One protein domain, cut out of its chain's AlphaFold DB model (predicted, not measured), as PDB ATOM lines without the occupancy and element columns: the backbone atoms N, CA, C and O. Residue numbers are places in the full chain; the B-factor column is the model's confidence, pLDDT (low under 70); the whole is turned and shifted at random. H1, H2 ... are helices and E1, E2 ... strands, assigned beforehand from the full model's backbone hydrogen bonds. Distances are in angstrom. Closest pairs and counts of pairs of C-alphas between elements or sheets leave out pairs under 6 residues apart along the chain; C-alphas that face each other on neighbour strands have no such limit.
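What this domain is: This is residues 7 to 91 of the 91 residues of an uncharacterized protein of Gammaproteobacteria bacterium (UniProt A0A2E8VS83). A small two-stranded parallel sheet, E1 and E2, makes the middle of an elongated model; H1 packs on the sheet with residues 14 to 24, and the short H2 meets the first residues of H1 nearly end to end. At one end of the long axis H3 is set off from the rest, joined through residues 60 to 74, and at the other end residues 29 to 39 stick out as a free loop. The printed part has 85 residues with three named helices and two named strands, in the order E1, H1, E2, H2, H3, and its class is mixed, helices and strands. It is loose, with a radius of gyration of the C-alphas of 15.3 A, and spans 48 by 27 by 25 A.

Where its parts are: Begin at C-alpha 7, at (109.284, 135.880, 160.853), where strand E1 starts; it covers residues 7 to 12 and is 12.9 A long. Next find helix H1 in residues 14 to 28, 20.6 A long. Strand E2, residues 41 to 46, starts at C-alpha 41, at (112.074, 136.186, 155.275), and is 16.2 A long. Helix H2 covers residues 52 to 59, 10.6 A. Helix H3 runs from residue 75 to residue 89, 21.3 A, ending at C-alpha 89, at (132.127, 132.833, 159.549).

How they stand to each other: Look first at E1 and E2, parallel neighbours with 12 degrees between their directions; N 9 and O 43 are 3.0 A apart and N 45 and O 9 are 2.8 A apart, within hydrogen-bond range. E1, H1 and E2 form a strand-helix-strand unit, two parallel neighbour strands with a helix between them in the chain, and its crossover is right-handed. The closest C-alphas of E1 and H1 are those of Gly 9 and Thr 17, 7.4 A apart. With residues 14 to 17 alone, H1 touches H2, the closest C-alphas being those of Val 14 and Phe 58 at 6.4 A; they run the same way at a shallow tilt of 16 degrees. E2 and H2 are near each other, with 5 pairs of C-alphas within 10 A. Residues 65 to 66 pair with residues 43 to 44 of E2, parallel. H3 is apart from H1, E1 and E2, and only just apart from H2, at 8.0 A. In H1, H2 and H3 every O i to N i+4 pair is within hydrogen-bond range.

The domain as a whole: The two C-alphas farthest apart are those of Arg 30 and Ala 76, 48.6 A. Residues 29 to 39 stand free. The links from H1 to E2, 12 residues, and from H2 to H3, 15 residues, are long. The printed part has no cut. Its mean pLDDT is 94.5, and residue 91, the chain's last, is under 70.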
ATOM      1  N   TRP A   7     109.409 136.476 159.532       96.81
ATOM      2  CA  TRP A   7     109.284 135.880 160.853       96.81
ATOM      3  C   TRP A   7     110.619 135.969 161.595       96.81
ATOM      4  O   TRP A   7     111.690 135.846 160.996       96.81
ATOM      5  N   TYR A   8     110.537 136.126 162.911       97.75
ATOM      6  CA  TYR A   8     111.688 136.080 163.795       97.75
ATOM      7  C   TYR A   8     111.435 135.108 164.949       97.75
ATOM      8  O   TYR A   8     110.456 135.265 165.683       97.75
ATOM      9  N   GLY A   9     112.317 134.120 165.100       97.75
ATOM     10  CA  GLY A   9     112.335 133.185 166.223       97.75
ATOM     11  C   GLY A   9     113.371 133.584 167.266       97.75
ATOM     12  O   GLY A   9     114.547 133.716 166.944       97.75
ATOM     13  N   PHE A  10     112.962 133.754 168.522       98.00
ATOM     14  CA  PHE A  10     113.872 134.137 169.602       98.00
ATOM     15  C   PHE A  10     114.271 132.935 170.457       98.00
ATOM     16  O   PHE A  10     113.400 132.218 170.947       98.00
ATOM     17  N   ALA A  11     115.577 132.779 170.685       96.75
ATOM     18  CA  ALA A  11     116.172 131.769 171.560       96.75
ATOM     19  C   ALA A  11     115.668 130.343 171.275       96.75
ATOM     20  O   ALA A  11     115.224 129.638 172.182       96.75
ATOM     21  N   LEU A  12     115.755 129.925 170.010       98.06
ATOM     22  CA  LEU A  12     115.357 128.589 169.561       98.06
ATOM     23  C   LEU A  12     116.576 127.712 169.276       98.06
ATOM     24  O   LEU A  12     117.652 128.216 168.951       98.06
ATOM     25  N   ASP A  13     116.410 126.398 169.392       97.44
ATOM     26  CA  ASP A  13     117.331 125.432 168.788       97.44
ATOM     27  C   ASP A  13     116.875 124.993 167.381       97.44
ATOM     28  O   ASP A  13     115.886 125.500 166.840       97.44
ATOM     29  N   VAL A  14     117.626 124.070 166.771       97.94
ATOM     30  CA  VAL A  14     117.370 123.561 165.415       97.94
ATOM     31  C   VAL A  14     116.032 122.821 165.341       97.94
ATOM     32  O   VAL A  14     115.279 123.024 164.391       97.94
ATOM     33  N   ASP A  15     115.693 122.008 166.341       98.31
ATOM     34  CA  ASP A  15     114.462 121.211 166.333       98.31
ATOM     35  C   ASP A  15     113.228 122.094 166.532       98.31
ATOM     36  O   ASP A  15     112.275 122.021 165.754       98.31
ATOM     37  N   GLN A  16     113.281 123.025 167.484       98.50
ATOM     38  CA  GLN A  16     112.241 124.034 167.681       98.50
ATOM     39  C   GLN A  16     112.052 124.892 166.423       98.50
ATOM     40  O   GLN A  16     110.928 125.218 166.037       98.50
ATOM     41  N   THR A  17     113.145 125.239 165.743       98.38
ATOM     42  CA  THR A  17     113.081 125.992 164.485       98.38
ATOM     43  C   THR A  17     112.471 125.156 163.363       98.38
ATOM     44  O   THR A  17     111.656 125.671 162.594       98.38
ATOM     45  N   ARG A  18     112.781 123.858 163.285       98.50
ATOM     46  CA  ARG A  18     112.173 122.922 162.328       98.50
ATOM     47  C   ARG A  18     110.664 122.819 162.516       98.50
ATOM     48  O   ARG A  18     109.924 122.849 161.532       98.50
ATOM     49  N   GLU A  19     110.197 122.716 163.757       98.44
ATOM     50  CA  GLU A  19     108.765 122.674 164.067       98.44
ATOM     51  C   GLU A  19     108.054 123.936 163.571       98.44
ATOM     52  O   GLU A  19     107.040 123.854 162.870       98.44
ATOM     53  N   VAL A  20     108.616 125.111 163.871       97.31
ATOM     54  CA  VAL A  20     108.002 126.378 163.471       97.31
ATOM     55  C   VAL A  20     108.035 126.557 161.957       97.31
ATOM     56  O   VAL A  20     106.994 126.831 161.367       97.31
ATOM     57  N   THR A  21     109.181 126.359 161.305       97.12
ATOM     58  CA  THR A  21     109.297 126.489 159.841       97.12
ATOM     59  C   THR A  21     108.365 125.526 159.102       97.12
ATOM     60  O   THR A  21     107.708 125.931 158.141       97.12
ATOM     61  N   SER A  22     108.182 124.302 159.611       97.50
ATOM     62  CA  SER A  22     107.192 123.351 159.084       97.50
ATOM     63  C   SER A  22     105.759 123.877 159.216       97.50
ATOM     64  O   SER A  22     104.971 123.795 158.270       97.50
ATOM     65  N   ALA A  23     105.412 124.474 160.361       96.25
ATOM     66  CA  ALA A  23     104.105 125.095 160.562       96.25
ATOM     67  C   ALA A  23     103.895 126.326 159.660       96.25
ATOM     68  O   ALA A  23     102.792 126.535 159.149       96.25
ATOM     69  N   LEU A  24     104.944 127.118 159.414       94.75
ATOM     70  CA  LEU A  24     104.899 128.251 158.487       94.75
ATOM     71  C   LEU A  24     104.668 127.785 157.047       94.75
ATOM     72  O   LEU A  24     103.803 128.341 156.367       94.75
ATOM     73  N   ALA A  25     105.363 126.734 156.608       93.56
ATOM     74  CA  ALA A  25     105.166 126.130 155.293       93.56
ATOM     75  C   ALA A  25     103.739 125.571 155.128       93.56
ATOM     76  O   ALA A  25     103.080 125.822 154.116       93.56
ATOM     77  N   ALA A  26     103.212 124.891 156.149       95.19
ATOM     78  CA  ALA A  26     101.835 124.399 156.153       95.19
ATOM     79  C   ALA A  26     100.793 125.534 156.138       95.19
ATOM     80  O   ALA A  26      99.732 125.402 155.530       95.19
ATOM     81  N   ALA A  27     101.072 126.665 156.788       93.38
ATOM     82  CA  ALA A  27     100.206 127.837 156.716       93.38
ATOM     83  C   ALA A  27     100.261 128.497 155.329       93.38
ATOM     84  O   ALA A  27      99.227 128.939 154.829       93.38
ATOM     85  N   ALA A  28     101.440 128.538 154.703       90.44
ATOM     86  CA  ALA A  28     101.634 129.094 153.367       90.44
ATOM     87  C   ALA A  28     100.903 128.290 152.280       90.44
ATOM     88  O   ALA A  28     100.400 128.883 151.333       90.44
ATOM     89  N   SER A  29     100.758 126.968 152.435       91.75
ATOM     90  CA  SER A  29      99.980 126.151 151.488       91.75
ATOM     91  C   SER A  29      98.462 126.345 151.600       91.75
ATOM     92  O   SER A  29      97.725 125.975 150.690       91.75
ATOM     93  N   ARG A  30      97.980 126.919 152.710       93.94
ATOM     94  CA  ARG A  30      96.547 127.096 153.001       93.94
ATOM     95  C   ARG A  30      96.049 128.527 152.849       93.94
ATOM     96  O   ARG A  30      94.838 128.735 152.815       93.94
ATOM     97  N   LEU A  31      96.948 129.505 152.862       92.19
ATOM     98  CA  LEU A  31      96.612 130.921 152.934       92.19
ATOM     99  C   LEU A  31      97.311 131.676 151.810       92.19
ATOM    100  O   LEU A  31      98.534 131.648 151.712       92.19
ATOM    101  N   GLU A  32      96.542 132.423 151.025       90.31
ATOM    102  CA  GLU A  32      97.106 133.323 150.023       90.31
ATOM    103  C   GLU A  32      97.856 134.482 150.692       90.31
ATOM    104  O   GLU A  32      97.401 135.073 151.683       90.31
ATOM    105  N   ARG A  33      99.020 134.822 150.134       92.12
ATOM    106  CA  ARG A  33      99.851 135.943 150.573       92.12
ATOM    107  C   ARG A  33     100.067 136.888 149.388       92.12
ATOM    108  O   ARG A  33     100.489 136.410 148.343       92.12
ATOM    109  N   PRO A  34      99.788 138.199 149.529       93.25
ATOM    110  CA  PRO A  34      99.964 139.144 148.431       93.25
ATOM    111  C   PRO A  34     101.406 139.180 147.915       93.25
ATOM    112  O   PRO A  34     102.332 139.330 148.715       93.25
ATOM    113  N   ASP A  35     101.575 139.152 146.593       91.56
ATOM    114  CA  ASP A  35     102.889 139.203 145.928       91.56
ATOM    115  C   ASP A  35     103.700 140.451 146.304       91.56
ATOM    116  O   ASP A  35     104.928 140.416 146.370       91.56
ATOM    117  N   SER A  36     103.018 141.555 146.631       93.94
ATOM    118  CA  SER A  36     103.645 142.804 147.079       93.94
ATOM    119  C   SER A  36     104.432 142.680 148.389       93.94
ATOM    120  O   SER A  36     105.208 143.576 148.716       93.94
ATOM    121  N   LEU A  37     104.256 141.592 149.146       93.75
ATOM    122  CA  LEU A  37     105.030 141.312 150.356       93.75
ATOM    123  C   LEU A  37     106.351 140.570 150.074       93.75
ATOM    124  O   LEU A  37     107.108 140.350 151.020       93.75
ATOM    125  N   GLY A  38     106.632 140.186 148.820       93.31
ATOM    126  CA  GLY A  38     107.820 139.409 148.439       93.31
ATOM    127  C   GLY A  38     107.841 138.004 149.056       93.31
ATOM    128  O   GLY A  38     106.821 137.568 149.584       93.31
ATOM    129  N   PRO A  39     108.967 137.267 149.031       91.88
ATOM    130  CA  PRO A  39     109.149 136.035 149.807       91.88
ATOM    131  C   PRO A  39     109.017 136.274 151.318       91.88
ATOM    132  O   PRO A  39     109.050 137.413 151.785       91.88
ATOM    133  N   LEU A  40     108.800 135.214 152.096       94.06
ATOM    134  CA  LEU A  40     108.762 135.327 153.551       94.06
ATOM    135  C   LEU A  40     110.173 135.150 154.117       94.06
ATOM    136  O   LEU A  40     110.696 134.046 154.064       94.06
ATOM    137  N   GLN A  41     110.733 136.211 154.695       96.25
ATOM    138  CA  GLN A  41     112.074 136.186 155.275       96.25
ATOM    139  C   GLN A  41     112.094 135.513 156.645       96.25
ATOM    140  O   GLN A  41     111.296 135.867 157.521       96.25
ATOM    141  N   LEU A  42     113.019 134.581 156.856       97.88
ATOM    142  CA  LEU A  42     113.147 133.855 158.121       97.88
ATOM    143  C   LEU A  42     114.458 134.197 158.829       97.88
ATOM    144  O   LEU A  42     115.543 134.094 158.261       97.88
ATOM    145  N   SER A  43     114.350 134.587 160.098       98.50
ATOM    146  CA  SER A  43     115.500 134.877 160.953       98.50
ATOM    147  C   SER A  43     115.333 134.260 162.334       98.50
ATOM    148  O   SER A  43     114.213 134.147 162.838       98.50
ATOM    149  N   VAL A  44     116.439 133.853 162.955       98.50
ATOM    150  CA  VAL A  44     116.422 133.195 164.269       98.50
ATOM    151  C   VAL A  44     117.562 133.707 165.137       98.50
ATOM    152  O   VAL A  44     118.661 133.952 164.652       98.50
ATOM    153  N   THR A  45     117.305 133.845 166.435       98.00
ATOM    154  CA  THR A  45     118.342 133.886 167.467       98.00
ATOM    155  C   THR A  45     118.539 132.485 168.030       98.00
ATOM    156  O   THR A  45     117.659 132.007 168.755       98.00
ATOM    157  N   PRO A  46     119.660 131.816 167.714       97.19
ATOM    158  CA  PRO A  46     119.968 130.510 168.275       97.19
ATOM    159  C   PRO A  46     120.196 130.604 169.785       97.19
ATOM    160  O   PRO A  46     120.791 131.567 170.270       97.19
ATOM    161  N   ARG A  47     119.757 129.591 170.538       95.12
ATOM    162  CA  ARG A  47     120.048 129.464 171.983       95.12
ATOM    163  C   ARG A  47     121.317 128.665 172.300       95.12
ATOM    164  O   ARG A  47     121.574 128.358 173.461       95.12
ATOM    165  N   MET A  48     122.074 128.290 171.275       91.81
ATOM    166  CA  MET A  48     123.313 127.522 171.364       91.81
ATOM    167  C   MET A  48     124.495 128.334 170.836       91.81
ATOM    168  O   MET A  48     124.315 129.310 170.107       91.81
ATOM    169  N   ARG A  49     125.709 127.887 171.162       90.44
ATOM    170  CA  ARG A  49     126.915 128.360 170.481       90.44
ATOM    171  C   ARG A  49     126.836 127.983 169.001       90.44
ATOM    172  O   ARG A  49     126.365 126.895 168.671       90.44
ATOM    173  N   LEU A  50     127.293 128.880 168.135       93.06
ATOM    174  CA  LEU A  50     127.458 128.553 166.729       93.06
ATOM    175  C   LEU A  50     128.650 127.620 166.529       93.06
ATOM    176  O   LEU A  50     129.676 127.755 167.186       93.06
ATOM    177  N   THR A  51     128.474 126.693 165.600       93.88
ATOM    178  CA  THR A  51     129.528 125.943 164.918       93.88
ATOM    179  C   THR A  51     129.154 125.911 163.439       93.88
ATOM    180  O   THR A  51     127.992 126.168 163.096       93.88
ATOM    181  N   ALA A  52     130.089 125.551 162.561       94.62
ATOM    182  CA  ALA A  52     129.782 125.337 161.147       94.62
ATOM    183  C   ALA A  52     128.615 124.350 160.936       94.62
ATOM    184  O   ALA A  52     127.740 124.609 160.110       94.62
ATOM    185  N   GLU A  53     128.533 123.264 161.721       96.44
ATOM    186  CA  GLU A  53     127.414 122.319 161.600       96.44
ATOM    187  C   GLU A  53     126.078 122.935 162.031       96.44
ATOM    188  O   GLU A  53     125.048 122.667 161.413       96.44
ATOM    189  N   VAL A  54     126.077 123.770 163.074       96.00
ATOM    190  CA  VAL A  54     124.863 124.464 163.533       96.00
ATOM    191  C   VAL A  54     124.388 125.474 162.492       96.00
ATOM    192  O   VAL A  54     123.188 125.542 162.230       96.00
ATOM    193  N   VAL A  55     125.302 126.239 161.887       96.75
ATOM    194  CA  VAL A  55     124.963 127.187 160.813       96.75
ATOM    195  C   VAL A  55     124.328 126.443 159.640       96.75
ATOM    196  O   VAL A  55     123.204 126.777 159.268       96.75
ATOM    197  N   GLN A  56     124.967 125.370 159.158       97.69
ATOM    198  CA  GLN A  56     124.425 124.553 158.069       97.69
ATOM    199  C   GLN A  56     123.038 123.991 158.407       97.69
ATOM    200  O   GLN A  56     122.128 124.025 157.584       97.69
ATOM    201  N   ALA A  57     122.836 123.525 159.642       98.12
ATOM    202  CA  ALA A  57     121.546 122.994 160.066       98.12
ATOM    203  C   ALA A  57     120.423 124.047 160.041       98.12
ATOM    204  O   ALA A  57     119.276 123.701 159.764       98.12
ATOM    205  N   PHE A  58     120.720 125.319 160.328       98.31
ATOM    206  CA  PHE A  58     119.746 126.405 160.185       98.31
ATOM    207  C   PHE A  58     119.523 126.802 158.720       98.31
ATOM    208  O   PHE A  58     118.381 127.062 158.337       98.31
ATOM    209  N   GLU A  59     120.571 126.811 157.895       97.75
ATOM    210  CA  GLU A  59     120.457 127.053 156.450       97.75
ATOM    211  C   GLU A  59     119.563 126.009 155.770       97.75
ATOM    212  O   GLU A  59     118.672 126.367 155.000       97.75
ATOM    213  N   ASP A  60     119.713 124.731 156.129       98.19
ATOM    214  CA  ASP A  60     118.894 123.623 155.617       98.19
ATOM    215  C   ASP A  60     117.398 123.773 155.968       98.19
ATOM    216  O   ASP A  60     116.532 123.191 155.311       98.19
ATOM    217  N   LEU A  61     117.073 124.564 156.999       98.12
ATOM    218  CA  LEU A  61     115.701 124.922 157.381       98.12
ATOM    219  C   LEU A  61     115.173 126.171 156.655       98.12
ATOM    220  O   LEU A  61     114.039 126.589 156.903       98.12
ATOM    221  N   GLY A  62     115.970 126.775 155.771       97.44
ATOM    222  CA  GLY A  62     115.632 128.000 155.050       97.44
ATOM    223  C   GLY A  62     115.769 129.269 155.892       97.44
ATOM    224  O   GLY A  62     115.118 130.268 155.587       97.44
ATOM    225  N   ILE A  63     116.565 129.245 156.968       98.25
ATOM    226  CA  ILE A  63     116.868 130.453 157.740       98.25
ATOM    227  C   ILE A  63     117.904 131.287 156.989       98.25
ATOM    228  O   ILE A  63     119.008 130.833 156.717       98.25
ATOM    229  N   GLU A  64     117.557 132.539 156.694       97.44
ATOM    230  CA  GLU A  64     118.403 133.461 155.923       97.44
ATOM    231  C   GLU A  64     119.316 134.309 156.815       97.44
ATOM    232  O   GLU A  64     120.271 134.925 156.344       97.44
ATOM    233  N   ARG A  65     118.988 134.421 158.109       97.38
ATOM    234  CA  ARG A  65     119.732 135.262 159.049       97.38
ATOM    235  C   ARG A  65     119.743 134.686 160.453       97.38
ATOM    236  O   ARG A  65     118.690 134.500 161.066       97.38
ATOM    237  N   LEU A  66     120.944 134.546 161.000       97.56
ATOM    238  CA  LEU A  66     121.157 134.290 162.418       97.56
ATOM    239  C   LEU A  66     121.440 135.608 163.148       97.56
ATOM    240  O   LEU A  66     122.271 136.407 162.722       97.56
ATOM    241  N   ILE A  67     120.708 135.860 164.230       97.12
ATOM    242  CA  ILE A  67     120.835 137.049 165.081       97.12
ATOM    243  C   ILE A  67     121.397 136.583 166.418       97.12
ATOM    244  O   ILE A  67     120.669 136.030 167.239       97.12
ATOM    245  N   LEU A  68     122.697 136.753 166.628       94.81
ATOM    246  CA  LEU A  68     123.392 136.075 167.721       94.81
ATOM    247  C   LEU A  68     123.155 136.753 169.065       94.81
ATOM    248  O   LEU A  68     123.217 137.977 169.187       94.81
ATOM    249  N   LEU A  69     122.899 135.933 170.083       91.31
ATOM    250  CA  LEU A  69     122.872 136.395 171.460       91.31
ATOM    251  C   LEU A  69     124.315 136.517 171.950       91.31
ATOM    252  O   LEU A  69     125.016 135.513 172.062       91.31
ATOM    253  N   MET A  70     124.755 137.742 172.228       86.50
ATOM    254  CA  MET A  70     126.127 137.973 172.669       86.50
ATOM    255  C   MET A  70     126.337 137.429 174.093       86.50
ATOM    256  O   MET A  70     125.573 137.786 174.997       86.50
ATOM    257  N   PRO A  71     127.357 136.586 174.317       81.12
ATOM    258  CA  PRO A  71     127.768 136.191 175.652       81.12
ATOM    259  C   PRO A  71     128.545 137.330 176.329       81.12
ATOM    260  O   PRO A  71     129.193 138.140 175.674       81.12
ATOM    261  N   GLY A  72     128.515 137.367 177.661       83.69
ATOM    262  CA  GLY A  72     129.267 138.347 178.448       83.69
ATOM    263  C   GLY A  72     128.458 139.582 178.848       83.69
ATOM    264  O   GLY A  72     127.352 139.818 178.365       83.69
ATOM    265  N   GLN A  73     128.979 140.323 179.827       86.75
ATOM    266  CA  GLN A  73     128.331 141.513 180.401       86.75
ATOM    267  C   GLN A  73     129.247 142.746 180.388       86.75
ATOM    268  O   GLN A  73     128.807 143.835 180.751       86.75
ATOM    269  N   ASP A  74     130.506 142.587 179.975       95.69
ATOM    270  CA  ASP A  74     131.476 143.670 179.842       95.69
ATOM    271  C   ASP A  74     131.904 143.861 178.385       95.69
ATOM    272  O   ASP A  74     131.701 143.006 177.524       95.69
ATOM    273  N   GLN A  75     132.483 145.027 178.107       95.75
ATOM    274  CA  GLN A  75     132.883 145.418 176.761       95.75
ATOM    275  C   GLN A  75     133.925 144.473 176.147       95.75
ATOM    276  O   GLN A  75     133.865 144.230 174.946       95.75
ATOM    277  N   ALA A  76     134.880 143.977 176.939       95.31
ATOM    278  CA  ALA A  76     135.961 143.146 176.422       95.31
ATOM    279  C   ALA A  76     135.406 141.813 175.912       95.31
ATOM    280  O   ALA A  76     135.621 141.470 174.755       95.31
ATOM    281  N   ALA A  77     134.575 141.146 176.720       93.44
ATOM    282  CA  ALA A  77     133.931 139.893 176.340       93.44
ATOM    283  C   ALA A  77     133.036 140.035 175.096       93.44
ATOM    284  O   ALA A  77     133.021 139.153 174.238       93.44
ATOM    285  N   LEU A  78     132.310 141.153 174.972       93.88
ATOM    286  CA  LEU A  78     131.472 141.418 173.797       93.88
ATOM    287  C   LEU A  78     132.309 141.612 172.524       93.88
ATOM    288  O   LEU A  78     131.933 141.109 171.468       93.88
ATOM    289  N   LEU A  79     133.431 142.333 172.613       95.19
ATOM    290  CA  LEU A  79     134.325 142.553 171.473       95.19
ATOM    291  C   LEU A  79     135.043 141.269 171.056       95.19
ATOM    292  O   LEU A  79     135.114 140.989 169.861       95.19
ATOM    293  N   ASP A  80     135.517 140.478 172.019       94.50
ATOM    294  CA  ASP A  80     136.154 139.187 171.750       94.50
ATOM    295  C   ASP A  80     135.198 138.254 170.996       94.50
ATOM    296  O   ASP A  80     135.588 137.648 169.999       94.50
ATOM    297  N   TYR A  81     133.923 138.213 171.395       93.62
ATOM    298  CA  TYR A  81     132.912 137.421 170.697       93.62
ATOM    299  C   TYR A  81     132.647 137.910 169.265       93.62
ATOM    300  O   TYR A  81     132.496 137.101 168.352       93.62
ATOM    301  N   VAL A  82     132.598 139.227 169.041       93.62
ATOM    302  CA  VAL A  82     132.427 139.777 167.684       93.62
ATOM    303  C   VAL A  82     133.601 139.384 166.784       93.62
ATOM    304  O   VAL A  82     133.366 139.010 165.635       93.62
ATOM    305  N   HIS A  83     134.836 139.436 167.294       94.69
ATOM    306  CA  HIS A  83     136.013 138.999 166.541       94.69
ATOM    307  C   HIS A  83     135.986 137.491 166.259       94.69
ATOM    308  O   HIS A  83     136.188 137.106 165.114       94.69
ATOM    309  N   GLU A  84     135.650 136.659 167.253       93.25
ATOM    310  CA  GLU A  84     135.512 135.203 167.083       93.25
ATOM    311  C   GLU A  84     134.548 134.858 165.937       93.25
ATOM    312  O   GLU A  84     134.895 134.098 165.037       93.25
ATOM    313  N   ILE A  85     133.357 135.466 165.927       94.25
ATOM    314  CA  ILE A  85     132.354 135.215 164.883       94.25
ATOM    315  C   ILE A  85     132.813 135.721 163.512       94.25
ATOM    316  O   ILE A  85     132.545 135.071 162.500       94.25
ATOM    317  N   ALA A  86     133.472 136.881 163.457       93.81
ATOM    318  CA  ALA A  86     133.971 137.431 162.203       93.81
ATOM    319  C   ALA A  86     135.047 136.528 161.581       93.81
ATOM    320  O   ALA A  86     134.964 136.221 160.391       93.81
ATOM    321  N   ASP A  87     136.002 136.070 162.392       94.81
ATOM    322  CA  ASP A  87     137.099 135.209 161.952       94.81
ATOM    323  C   ASP A  87     136.604 133.823 161.511       94.81
ATOM    324  O   ASP A  87     137.137 133.258 160.558       94.81
ATOM    325  N   GLU A  88     135.582 133.270 162.176       93.25
ATOM    326  CA  GLU A  88     135.077 131.926 161.869       93.25
ATOM    327  C   GLU A  88     134.112 131.891 160.670       93.25
ATOM    328  O   GLU A  88     134.141 130.931 159.901       93.25
ATOM    329  N   PHE A  89     133.261 132.911 160.488       92.44
ATOM    330  CA  PHE A  89     132.127 132.833 159.549       92.44
ATOM    331  C   PHE A  89     132.083 133.912 158.454       92.44
ATOM    332  O   PHE A  89     131.210 133.836 157.588       92.44
ATOM    333  N   ILE A  90     132.948 134.933 158.483       87.06
ATOM    334  CA  ILE A  90     132.862 136.089 157.562       87.06
ATOM    335  C   ILE A  90     134.152 136.307 156.747       87.06
ATOM    336  O   ILE A  90     134.083 136.926 155.682       87.06
ATOM    337  N   ALA A  91     135.302 135.822 157.227       66.94
ATOM    338  CA  ALA A  91     136.627 136.046 156.636       66.94
ATOM    339  C   ALA A  91     136.875 135.337 155.289       66.94
ATOM    340  O   ALA A  91     136.433 134.180 155.109       66.94
TER     341      ALA A  91